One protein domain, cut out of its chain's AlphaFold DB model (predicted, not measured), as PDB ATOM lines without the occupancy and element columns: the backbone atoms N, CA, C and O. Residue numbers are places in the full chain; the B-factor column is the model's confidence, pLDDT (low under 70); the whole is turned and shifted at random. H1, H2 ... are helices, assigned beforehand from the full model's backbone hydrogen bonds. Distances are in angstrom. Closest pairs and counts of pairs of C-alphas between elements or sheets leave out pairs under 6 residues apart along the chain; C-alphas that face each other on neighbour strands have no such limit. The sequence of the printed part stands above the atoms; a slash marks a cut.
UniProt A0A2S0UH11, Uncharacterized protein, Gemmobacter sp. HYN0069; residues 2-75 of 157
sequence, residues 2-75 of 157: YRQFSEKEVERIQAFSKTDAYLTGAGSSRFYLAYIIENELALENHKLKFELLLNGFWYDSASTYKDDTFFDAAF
ATOM      1  N   TYR A   2      40.238 -38.097 -36.536       56.75
ATOM      2  CA  TYR A   2      39.332 -37.296 -37.359       56.75
ATOM      3  C   TYR A   2      37.996 -37.181 -36.631       56.75
ATOM      4  O   TYR A   2      37.041 -37.871 -36.972       56.75
ATOM      5  N   ARG A   3      37.945 -36.361 -35.577       80.56
ATOM      6  CA  ARG A   3      36.664 -35.938 -35.003       80.56
ATOM      7  C   ARG A   3      36.467 -34.459 -35.266       80.56
ATOM      8  O   ARG A   3      37.436 -33.705 -35.327       80.56
ATOM      9  N   GLN A   4      35.217 -34.064 -35.437       86.81
ATOM     10  CA  GLN A   4      34.871 -32.655 -35.518       86.81
ATOM     11  C   GLN A   4      34.866 -32.088 -34.098       86.81
ATOM     12  O   GLN A   4      34.217 -32.640 -33.211       86.81
ATOM     13  N   PHE A   5      35.639 -31.028 -33.886       90.38
ATOM     14  CA  PHE A   5      35.619 -30.266 -32.644       90.38
ATOM     15  C   PHE A   5      34.566 -29.170 -32.763       90.38
ATOM     16  O   PHE A   5      34.481 -28.492 -33.788       90.38
ATOM     17  N   SER A   6      33.777 -28.990 -31.714       93.81
ATOM     18  CA  SER A   6      32.945 -27.800 -31.564       93.81
ATOM     19  C   SER A   6      33.813 -26.560 -31.336       93.81
ATOM     20  O   SER A   6      34.939 -26.659 -30.847       93.81
ATOM     21  N   GLU A   7      33.279 -25.374 -31.627       95.12
ATOM     22  CA  GLU A   7      33.987 -24.104 -31.398       95.12
ATOM     23  C   GLU A   7      34.460 -23.961 -29.941       95.12
ATOM     24  O   GLU A   7      35.609 -23.603 -29.694       95.12
ATOM     25  N   LYS A   8      33.628 -24.362 -28.971       95.25
ATOM     26  CA  LYS A   8      33.982 -24.349 -27.540       95.25
ATOM     27  C   LYS A   8      35.151 -25.275 -27.203       95.25
ATOM     28  O   LYS A   8      35.993 -24.935 -26.376       95.25
ATOM     29  N   GLU A   9      35.207 -26.459 -27.811       94.31
ATOM     30  CA  GLU A   9      36.340 -27.369 -27.623       94.31
ATOM     31  C   GLU A   9      37.614 -26.793 -28.241       94.31
ATOM     32  O   GLU A   9      38.680 -26.912 -27.642       94.31
ATOM     33  N   VAL A  10      37.509 -26.127 -29.397       94.31
ATOM     34  CA  VAL A  10      38.647 -25.445 -30.030       94.31
ATOM     35  C   VAL A  10      39.193 -24.347 -29.120       94.31
ATOM     36  O   VAL A  10      40.395 -24.330 -28.862       94.31
ATOM     37  N   GLU A  11      38.339 -23.473 -28.584       95.81
ATOM     38  CA  GLU A  11      38.748 -22.425 -27.636       95.81
ATOM     39  C   GLU A  11      39.442 -23.018 -26.402       95.81
ATOM     40  O   GLU A  11      40.497 -22.541 -25.972       95.81
ATOM     41  N   ARG A  12      38.894 -24.113 -25.866       95.31
ATOM     42  CA  ARG A  12      39.473 -24.811 -24.716       95.31
ATOM     43  C   ARG A  12      40.841 -25.414 -25.032       95.31
ATOM     44  O   ARG A  12      41.773 -25.233 -24.251       95.31
ATOM     45  N   ILE A  13      41.000 -26.063 -26.188       94.62
ATOM     46  CA  ILE A  13      42.295 -26.591 -26.646       94.62
ATOM     47  C   ILE A  13      43.305 -25.453 -26.844       94.62
ATOM     48  O   ILE A  13      44.466 -25.603 -26.474       94.62
ATOM     49  N   GLN A  14      42.892 -24.308 -27.394       95.69
ATOM     50  CA  GLN A  14      43.766 -23.144 -27.588       95.69
ATOM     51  C   GLN A  14      44.226 -22.510 -26.270       95.69
ATOM     52  O   GLN A  14      45.335 -21.979 -26.193       95.69
ATOM     53  N   ALA A  15      43.385 -22.531 -25.236       96.62
ATOM     54  CA  ALA A  15      43.794 -22.123 -23.898       96.62
ATOM     55  C   ALA A  15      44.766 -23.149 -23.293       96.62
ATOM     56  O   ALA A  15      45.827 -22.778 -22.789       96.62
ATOM     57  N   PHE A  16      44.437 -24.437 -23.409       96.69
ATOM     58  CA  PHE A  16      45.258 -25.534 -22.901       96.69
ATOM     59  C   PHE A  16      46.637 -25.611 -23.566       96.69
ATOM     60  O   PHE A  16      47.617 -25.919 -22.890       96.69
ATOM     61  N   SER A  17      46.754 -25.255 -24.851       96.56
ATOM     62  CA  SER A  17      48.014 -25.319 -25.605       96.56
ATOM     63  C   SER A  17      49.127 -24.414 -25.081       96.56
ATOM     64  O   SER A  17      50.289 -24.576 -25.448       96.56
ATOM     65  N   LYS A  18      48.778 -23.479 -24.195       96.69
ATOM     66  CA  LYS A  18      49.703 -22.549 -23.539       96.69
ATOM     67  C   LYS A  18      50.175 -23.038 -22.167       96.69
ATOM     68  O   LYS A  18      50.897 -22.312 -21.493       96.69
ATOM     69  N   THR A  19      49.733 -24.213 -21.724       97.31
ATOM     70  CA  THR A  19      50.072 -24.773 -20.409       97.31
ATOM     71  C   THR A  19      51.285 -25.697 -20.479       97.31
ATOM     72  O   THR A  19      51.534 -26.341 -21.501       97.31
ATOM     73  N   ASP A  20      51.991 -25.846 -19.357       95.62
ATOM     74  CA  ASP A  20      53.124 -26.774 -19.242       95.62
ATOM     75  C   ASP A  20      52.717 -28.230 -19.491       95.62
ATOM     76  O   ASP A  20      53.492 -29.008 -20.047       95.62
ATOM     77  N   ALA A  21      51.484 -28.601 -19.130       92.94
ATOM     78  CA  ALA A  21      50.951 -29.937 -19.379       92.94
ATOM     79  C   ALA A  21      50.886 -30.244 -20.883       92.94
ATOM     80  O   ALA A  21      51.316 -31.315 -21.313       92.94
ATOM     81  N   TYR A  22      50.414 -29.289 -21.691       95.44
ATOM     82  CA  TYR A  22      50.399 -29.436 -23.145       95.44
ATOM     83  C   TYR A  22      51.812 -29.505 -23.724       95.44
ATOM     84  O   TYR A  22      52.092 -30.391 -24.529       95.44
ATOM     85  N   LEU A  23      52.708 -28.605 -23.305       93.94
ATOM     86  CA  LEU A  23      54.087 -28.566 -23.803       93.94
ATOM     87  C   LEU A  23      54.850 -29.855 -23.467       93.94
ATOM     88  O   LEU A  23      55.535 -30.407 -24.326       93.94
ATOM     89  N   THR A  24      54.663 -30.378 -22.253       91.19
ATOM     90  CA  THR A  24      55.215 -31.673 -21.829       91.19
ATOM     91  C   THR A  24      54.671 -32.798 -22.700       91.19
ATOM     92  O   THR A  24      55.437 -33.612 -23.214       91.19
ATOM     93  N   GLY A  25      53.355 -32.827 -22.932       91.19
ATOM     94  CA  GLY A  25      52.761 -33.875 -23.752       91.19
ATOM     95  C   GLY A  25      53.179 -33.815 -25.220       91.19
ATOM     96  O   GLY A  25      53.416 -34.858 -25.828       91.19
ATOM     97  N   ALA A  26      53.339 -32.610 -25.769       90.81
ATOM     98  CA  ALA A  26      53.849 -32.391 -27.118       90.81
ATOM     99  C   ALA A  26      55.306 -32.858 -27.279       90.81
ATOM    100  O   ALA A  26      55.677 -33.303 -28.363       90.81
ATOM    101  N   GLY A  27      56.108 -32.792 -26.210       89.06
ATOM    102  CA  GLY A  27      57.478 -33.307 -26.174       89.06
ATOM    103  C   GLY A  27      57.600 -34.822 -25.957       89.06
ATOM    104  O   GLY A  27      58.677 -35.362 -26.183       89.06
ATOM    105  N   SER A  28      56.527 -35.499 -25.532       91.44
ATOM    106  CA  SER A  28      56.506 -36.943 -25.248       91.44
ATOM    107  C   SER A  28      56.140 -37.767 -26.488       91.44
ATOM    108  O   SER A  28      56.967 -38.478 -27.052       91.44
ATOM    109  N   SER A  29      54.888 -37.666 -26.935       93.88
ATOM    110  CA  SER A  29      54.361 -38.392 -28.090       93.88
ATOM    111  C   SER A  29      53.096 -37.707 -28.581       93.88
ATOM    112  O   SER A  29      52.257 -37.281 -27.783       93.88
ATOM    113  N   ARG A  30      52.868 -37.689 -29.899       94.19
ATOM    114  CA  ARG A  30      51.602 -37.184 -30.469       94.19
ATOM    115  C   ARG A  30      50.368 -37.914 -29.920       94.19
ATOM    116  O   ARG A  30      49.286 -37.335 -29.861       94.19
ATOM    117  N   PHE A  31      50.524 -39.174 -29.519       95.69
ATOM    118  CA  PHE A  31      49.451 -39.988 -28.953       95.69
ATOM    119  C   PHE A  31      49.184 -39.652 -27.488       95.69
ATOM    120  O   PHE A  31      48.031 -39.620 -27.063       95.69
ATOM    121  N   TYR A  32      50.236 -39.319 -26.739       96.25
ATOM    122  CA  TYR A  32      50.090 -38.804 -25.384       96.25
ATOM    123  C   TYR A  32      49.483 -37.404 -25.382       96.25
ATOM    124  O   TYR A  32      48.572 -37.138 -24.603       96.25
ATOM    125  N   LEU A  33      49.899 -36.542 -26.318       95.50
ATOM    126  CA  LEU A  33      49.280 -35.236 -26.536       95.50
ATOM    127  C   LEU A  33      47.774 -35.370 -26.813       95.50
ATOM    128  O   LEU A  33      46.961 -34.670 -26.214       95.50
ATOM    129  N   ALA A  34      47.390 -36.305 -27.686       94.88
ATOM    130  CA  ALA A  34      45.984 -36.597 -27.944       94.88
ATOM    131  C   ALA A  34      45.249 -37.065 -26.673       94.88
ATOM    132  O   ALA A  34      44.167 -36.567 -26.375       94.88
ATOM    133  N   TYR A  35      45.853 -37.960 -25.885       95.75
ATOM    134  CA  TYR A  35      45.300 -38.415 -24.608       95.75
ATOM    135  C   TYR A  35      45.072 -37.268 -23.608       95.75
ATOM    136  O   TYR A  35      43.998 -37.181 -23.009       95.75
ATOM    137  N   ILE A  36      46.044 -36.370 -23.431       95.75
ATOM    138  CA  ILE A  36      45.893 -35.249 -22.492       95.75
ATOM    139  C   ILE A  36      44.869 -34.222 -22.982       95.75
ATOM    140  O   ILE A  36      44.155 -33.665 -22.156       95.75
ATOM    141  N   ILE A  37      44.723 -34.026 -24.298       94.69
ATOM    142  CA  ILE A  37      43.645 -33.202 -24.867       94.69
ATOM    143  C   ILE A  37      42.279 -33.829 -24.564       94.69
ATOM    144  O   ILE A  37      41.365 -33.131 -24.139       94.69
ATOM    145  N   GLU A  38      42.127 -35.145 -24.723       94.19
ATOM    146  CA  GLU A  38      40.875 -35.841 -24.393       94.19
ATOM    147  C   GLU A  38      40.558 -35.798 -22.884       94.19
ATOM    148  O   GLU A  38      39.393 -35.740 -22.486       94.19
ATOM    149  N   ASN A  39      41.581 -35.784 -22.023       93.56
ATOM    150  CA  ASN A  39      41.403 -35.513 -20.595       93.56
ATOM    151  C   ASN A  39      40.986 -34.071 -20.322       93.56
ATOM    152  O   ASN A  39      40.067 -33.862 -19.531       93.56
ATOM    153  N   GLU A  40      41.629 -33.103 -20.975       94.38
ATOM    154  CA  GLU A  40      41.286 -31.692 -20.832       94.38
ATOM    155  C   GLU A  40      39.836 -31.465 -21.242       94.38
ATOM    156  O   GLU A  40      39.081 -30.860 -20.499       94.38
ATOM    157  N   LEU A  41      39.377 -32.038 -22.349       93.00
ATOM    158  CA  LEU A  41      37.985 -31.905 -22.785       93.00
ATOM    159  C   LEU A  41      36.971 -32.649 -21.895       93.00
ATOM    160  O   LEU A  41      35.776 -32.590 -22.170       93.00
ATOM    161  N   ALA A  42      37.425 -33.282 -20.805       84.12
ATOM    162  CA  ALA A  42      36.616 -33.991 -19.816       84.12
ATOM    163  C   ALA A  42      35.721 -35.084 -20.424       84.12
ATOM    164  O   ALA A  42      34.632 -35.366 -19.929       84.12
ATOM    165  N   LEU A  43      36.187 -35.721 -21.498       78.88
ATOM    166  CA  LEU A  43      35.461 -36.811 -22.134       78.88
ATOM    167  C   LEU A  43      35.702 -38.106 -21.352       78.88
ATOM    168  O   LEU A  43      36.828 -38.599 -21.269       78.88
ATOM    169  N   GLU A  44      34.653 -38.685 -20.769       84.88
ATOM    170  CA  GLU A  44      34.711 -39.952 -20.019       84.88
ATOM    171  C   GLU A  44      34.693 -41.179 -20.948       84.88
ATOM    172  O   GLU A  44      33.910 -42.109 -20.790       84.88
ATOM    173  N   ASN A  45      35.564 -41.185 -21.958       90.81
ATOM    174  CA  ASN A  45      35.705 -42.300 -22.889       90.81
ATOM    175  C   ASN A  45      37.043 -43.020 -22.668       90.81
ATOM    176  O   ASN A  45      38.032 -42.765 -23.359       90.81
ATOM    177  N   HIS A  46      37.080 -43.919 -21.680       93.12
ATOM    178  CA  HIS A  46      38.281 -44.696 -21.343       93.12
ATOM    179  C   HIS A  46      38.759 -45.581 -22.493       93.12
ATOM    180  O   HIS A  46      39.964 -45.738 -22.667       93.12
ATOM    181  N   LYS A  47      37.833 -46.099 -23.312       93.50
ATOM    182  CA  LYS A  47      38.170 -46.853 -24.522       93.50
ATOM    183  C   LYS A  47      39.000 -46.001 -25.476       93.50
ATOM    184  O   LYS A  47      40.117 -46.382 -25.798       93.50
ATOM    185  N   LEU A  48      38.492 -44.831 -25.870       93.44
ATOM    186  CA  LEU A  48      39.197 -43.927 -26.781       93.44
ATOM    187  C   LEU A  48      40.557 -43.517 -26.208       93.44
ATOM    188  O   LEU A  48      41.565 -43.576 -26.904       93.44
ATOM    189  N   LYS A  49      40.606 -43.135 -24.929       95.19
ATOM    190  CA  LYS A  49      41.860 -42.754 -24.259       95.19
ATOM    191  C   LYS A  49      42.880 -43.888 -24.271       95.19
ATOM    192  O   LYS A  49      44.046 -43.655 -24.585       95.19
ATOM    193  N   PHE A  50      42.440 -45.109 -23.971       95.44
ATOM    194  CA  PHE A  50      43.286 -46.288 -24.055       95.44
ATOM    195  C   PHE A  50      43.732 -46.567 -25.494       95.44
ATOM    196  O   PHE A  50      44.915 -46.783 -25.703       95.44
ATOM    197  N   GLU A  51      42.845 -46.497 -26.487       94.12
ATOM    198  CA  GLU A  51      43.179 -46.700 -27.905       94.12
ATOM    199  C   GLU A  51      44.196 -45.670 -28.420       94.12
ATOM    200  O   GLU A  51      45.082 -46.011 -29.204       94.12
ATOM    201  N   LEU A  52      44.119 -44.414 -27.973       95.31
ATOM    202  CA  LEU A  52      45.120 -43.398 -28.308       95.31
ATOM    203  C   LEU A  52      46.497 -43.785 -27.777       95.31
ATOM    204  O   LEU A  52      47.461 -43.791 -28.538       95.31
ATOM    205  N   LEU A  53      46.577 -44.159 -26.502       96.12
ATOM    206  CA  LEU A  53      47.826 -44.580 -25.871       96.12
ATOM    207  C   LEU A  53      48.332 -45.909 -26.451       96.12
ATOM    208  O   LEU A  53      49.526 -46.078 -26.675       96.12
ATOM    209  N   LEU A  54      47.427 -46.826 -26.786       94.62
ATOM    210  CA  LEU A  54      47.753 -48.062 -27.478       94.62
ATOM    211  C   LEU A  54      48.427 -47.755 -28.812       94.62
ATOM    212  O   LEU A  54      49.508 -48.257 -29.067       94.62
ATOM    213  N   ASN A  55      47.877 -46.852 -29.623       93.50
ATOM    214  CA  ASN A  55      48.499 -46.477 -30.894       93.50
ATOM    215  C   ASN A  55      49.924 -45.913 -30.735       93.50
ATOM    216  O   ASN A  55      50.744 -46.079 -31.638       93.50
ATOM    217  N   GLY A  56      50.256 -45.297 -29.598       93.94
ATOM    218  CA  GLY A  56      51.623 -44.847 -29.332       93.94
ATOM    219  C   GLY A  56      52.636 -45.987 -29.252       93.94
ATOM    220  O   GLY A  56      53.718 -45.869 -29.821       93.94
ATOM    221  N   PHE A  57      52.265 -47.127 -28.672       91.00
ATOM    222  CA  PHE A  57      53.135 -48.306 -28.618       91.00
ATOM    223  C   PHE A  57      53.441 -48.911 -30.005       91.00
ATOM    224  O   PHE A  57      54.473 -49.563 -30.159       91.00
ATOM    225  N   TRP A  58      52.582 -48.693 -31.011       87.69
ATOM    226  CA  TRP A  58      52.731 -49.247 -32.367       87.69
ATOM    227  C   TRP A  58      53.391 -48.248 -33.316       87.69
ATOM    228  O   TRP A  58      54.284 -48.604 -34.077       87.69
ATOM    229  N   TYR A  59      52.965 -46.985 -33.269       90.94
ATOM    230  CA  TYR A  59      53.344 -45.972 -34.256       90.94
ATOM    231  C   TYR A  59      54.335 -44.928 -33.729       90.94
ATOM    232  O   TYR A  59      54.692 -44.009 -34.467       90.94
ATOM    233  N   ASP A  60      54.722 -45.015 -32.456       92.19
ATOM    234  CA  ASP A  60      55.683 -44.126 -31.792       92.19
ATOM    235  C   ASP A  60      56.468 -44.891 -30.702       92.19
ATOM    236  O   ASP A  60      56.710 -44.415 -29.592       92.19
ATOM    237  N   SER A  61      56.818 -46.146 -30.998       89.31
ATOM    238  CA  SER A  61      57.413 -47.094 -30.045       89.31
ATOM    239  C   SER A  61      58.723 -46.588 -29.427       89.31
ATOM    240  O   SER A  61      58.957 -46.767 -28.231       89.31
ATOM    241  N   ALA A  62      59.559 -45.910 -30.220       87.81
ATOM    242  CA  ALA A  62      60.842 -45.367 -29.774       87.81
ATOM    243  C   ALA A  62      60.697 -44.356 -28.622       87.81
ATOM    244  O   ALA A  62      61.550 -44.328 -27.731       87.81
ATOM    245  N   SER A  63      59.618 -43.567 -28.635       88.50
ATOM    246  CA  SER A  63      59.329 -42.538 -27.631       88.50
ATOM    247  C   SER A  63      58.537 -43.117 -26.456       88.50
ATOM    248  O   SER A  63      58.830 -42.841 -25.298       88.50
ATOM    249  N   THR A  64      57.555 -43.974 -26.739       91.94
ATOM    250  CA  THR A  64      56.530 -44.360 -25.755       91.94
ATOM    251  C   THR A  64      56.952 -45.469 -24.797       91.94
ATOM    252  O   THR A  64      56.580 -45.425 -23.628       91.94
ATOM    253  N   TYR A  65      57.760 -46.448 -25.225       90.31
ATOM    254  CA  TYR A  65      58.191 -47.520 -24.316       90.31
ATOM    255  C   TYR A  65      59.152 -47.029 -23.229       90.31
ATOM    256  O   TYR A  65      59.176 -47.598 -22.141       90.31
ATOM    257  N   LYS A  66      59.926 -45.973 -23.499       90.12
ATOM    258  CA  LYS A  66      60.908 -45.403 -22.561       90.12
ATOM    259  C   LYS A  66      60.343 -44.270 -21.699       90.12
ATOM    260  O   LYS A  66      61.026 -43.825 -20.785       90.12
ATOM    261  N   ASP A  67      59.126 -43.812 -21.982       93.69
ATOM    262  CA  ASP A  67      58.458 -42.751 -21.235       93.69
ATOM    263  C   ASP A  67      57.557 -43.354 -20.148       93.69
ATOM    264  O   ASP A  67      56.501 -43.930 -20.422       93.69
ATOM    265  N   ASP A  68      57.975 -43.217 -18.891       94.75
ATOM    266  CA  ASP A  68      57.231 -43.724 -17.734       94.75
ATOM    267  C   ASP A  68      55.857 -43.062 -17.584       94.75
ATOM    268  O   ASP A  68      54.887 -43.721 -17.212       94.75
ATOM    269  N   THR A  69      55.741 -41.783 -17.944       94.44
ATOM    270  CA  THR A  69      54.480 -41.036 -17.860       94.44
ATOM    271  C   THR A  69      53.483 -41.553 -18.892       94.44
ATOM    272  O   THR A  69      52.306 -41.763 -18.580       94.44
ATOM    273  N   PHE A  70      53.955 -41.797 -20.117       95.56
ATOM    274  CA  PHE A  70      53.162 -42.434 -21.165       95.56
ATOM    275  C   PHE A  70      52.665 -43.803 -20.707       95.56
ATOM    276  O   PHE A  70      51.476 -44.129 -20.797       95.56
ATOM    277  N   PHE A  71      53.596 -44.613 -20.216       94.62
ATOM    278  CA  PHE A  71      53.348 -45.994 -19.857       94.62
ATOM    279  C   PHE A  71      52.359 -46.109 -18.691       94.62
ATOM    280  O   PHE A  71      51.402 -46.885 -18.764       94.62
ATOM    281  N   ASP A  72      52.506 -45.283 -17.656       95.94
ATOM    282  CA  ASP A  72      51.571 -45.234 -16.533       95.94
ATOM    283  C   ASP A  72      50.171 -44.790 -16.965       95.94
ATOM    284  O   ASP A  72      49.176 -45.382 -16.530       95.94
ATOM    285  N   ALA A  73      50.069 -43.804 -17.862       96.06
ATOM    286  CA  ALA A  73      48.791 -43.401 -18.435       96.06
ATOM    287  C   ALA A  73      48.130 -44.557 -19.200       96.06
ATOM    288  O   ALA A  73      46.945 -44.833 -18.987       96.06
ATOM    289  N   ALA A  74      48.891 -45.278 -20.032       95.75
ATOM    290  CA  ALA A  74      48.375 -46.399 -20.816       95.75
ATOM    291  C   ALA A  74      47.835 -47.512 -19.909       95.75
ATOM    292  O   ALA A  74      46.718 -47.999 -20.105       95.75
ATOM    293  N   PHE A  75      48.585 -47.871 -18.863       95.38
ATOM    294  CA  PHE A  75      48.173 -48.887 -17.894       95.38
ATOM    295  C   PHE A  75      46.972 -48.447 -17.061       95.38
ATOM    296  O   PHE A  75      46.098 -49.264 -16.768       95.38
TER     297      PHE A  75
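This is residues 2 to 75 of the 157 residues of an uncharacterized protein of Gemmobacter sp. HYN0069 (UniProt A0A2S0UH11). Look first for H3, which runs through the middle with H2 and H4 folded back along it on different sides, a chain of two helical hairpins. H1 lies at one end of the long axis, and at the other the short H5 leads to H6, which packs at a steep angle on H4. The printed part has 74 residues with six named helices, H1 to H6 in order, and no named strand: all helix. It is compact, with a radius of gyration of the C-alphas of 12.1 A and spans of 34 by 25 by 19 A.

Begin at H1, residues 7 to 16; it and H3, residues 30 to 40, only just touch, only at their ends, with 3 pairs of C-alphas within 8 A, the closest Ile 13 and Ile 37, 7.0 A. H2, residues 20 to 28, touches H3, the hub, at a shallow tilt of 26 degrees, opposite ways; the closest C-alphas, of Gly 25 and Leu 33, are 4.7 A apart. H4, residues 46 to 59, touches H3 at a shallow tilt of 15 degrees, opposite ways, closest at C-alphas 31 and 56, 5.3 A. H5, residues 61 to 64, is near H4. H6, residues 68 to 75, touches residues 50 to 54 of H4 alone, at a steep tilt of 52 degrees, with C-alphas 53 and 74 closest, 5.4 A. H2 and H4 are apart. Every O i to N i+4 pair is within hydrogen-bond range in H1, H2, H3 and H6, and 8 of 10 in H4; H5 is too short for one.

Find C-alpha 7 at (33.987, -24.104, -31.398), where H1 begins and runs 14.2 A. H2 spans 12.3 A, H3 15.1 A and H4 19.9 A; H5 spans 5.2 A. H6 runs 10.4 A to C-alpha 75 at (48.173, -48.887, -17.894).

The C-alphas of Glu 7 and Lys 66, the two farthest apart, are 35.4 A apart. The printed part has no cut, and the five links between helices are tight. Mean pLDDT of the printed part is 92.6; residue 2 alone is under 70.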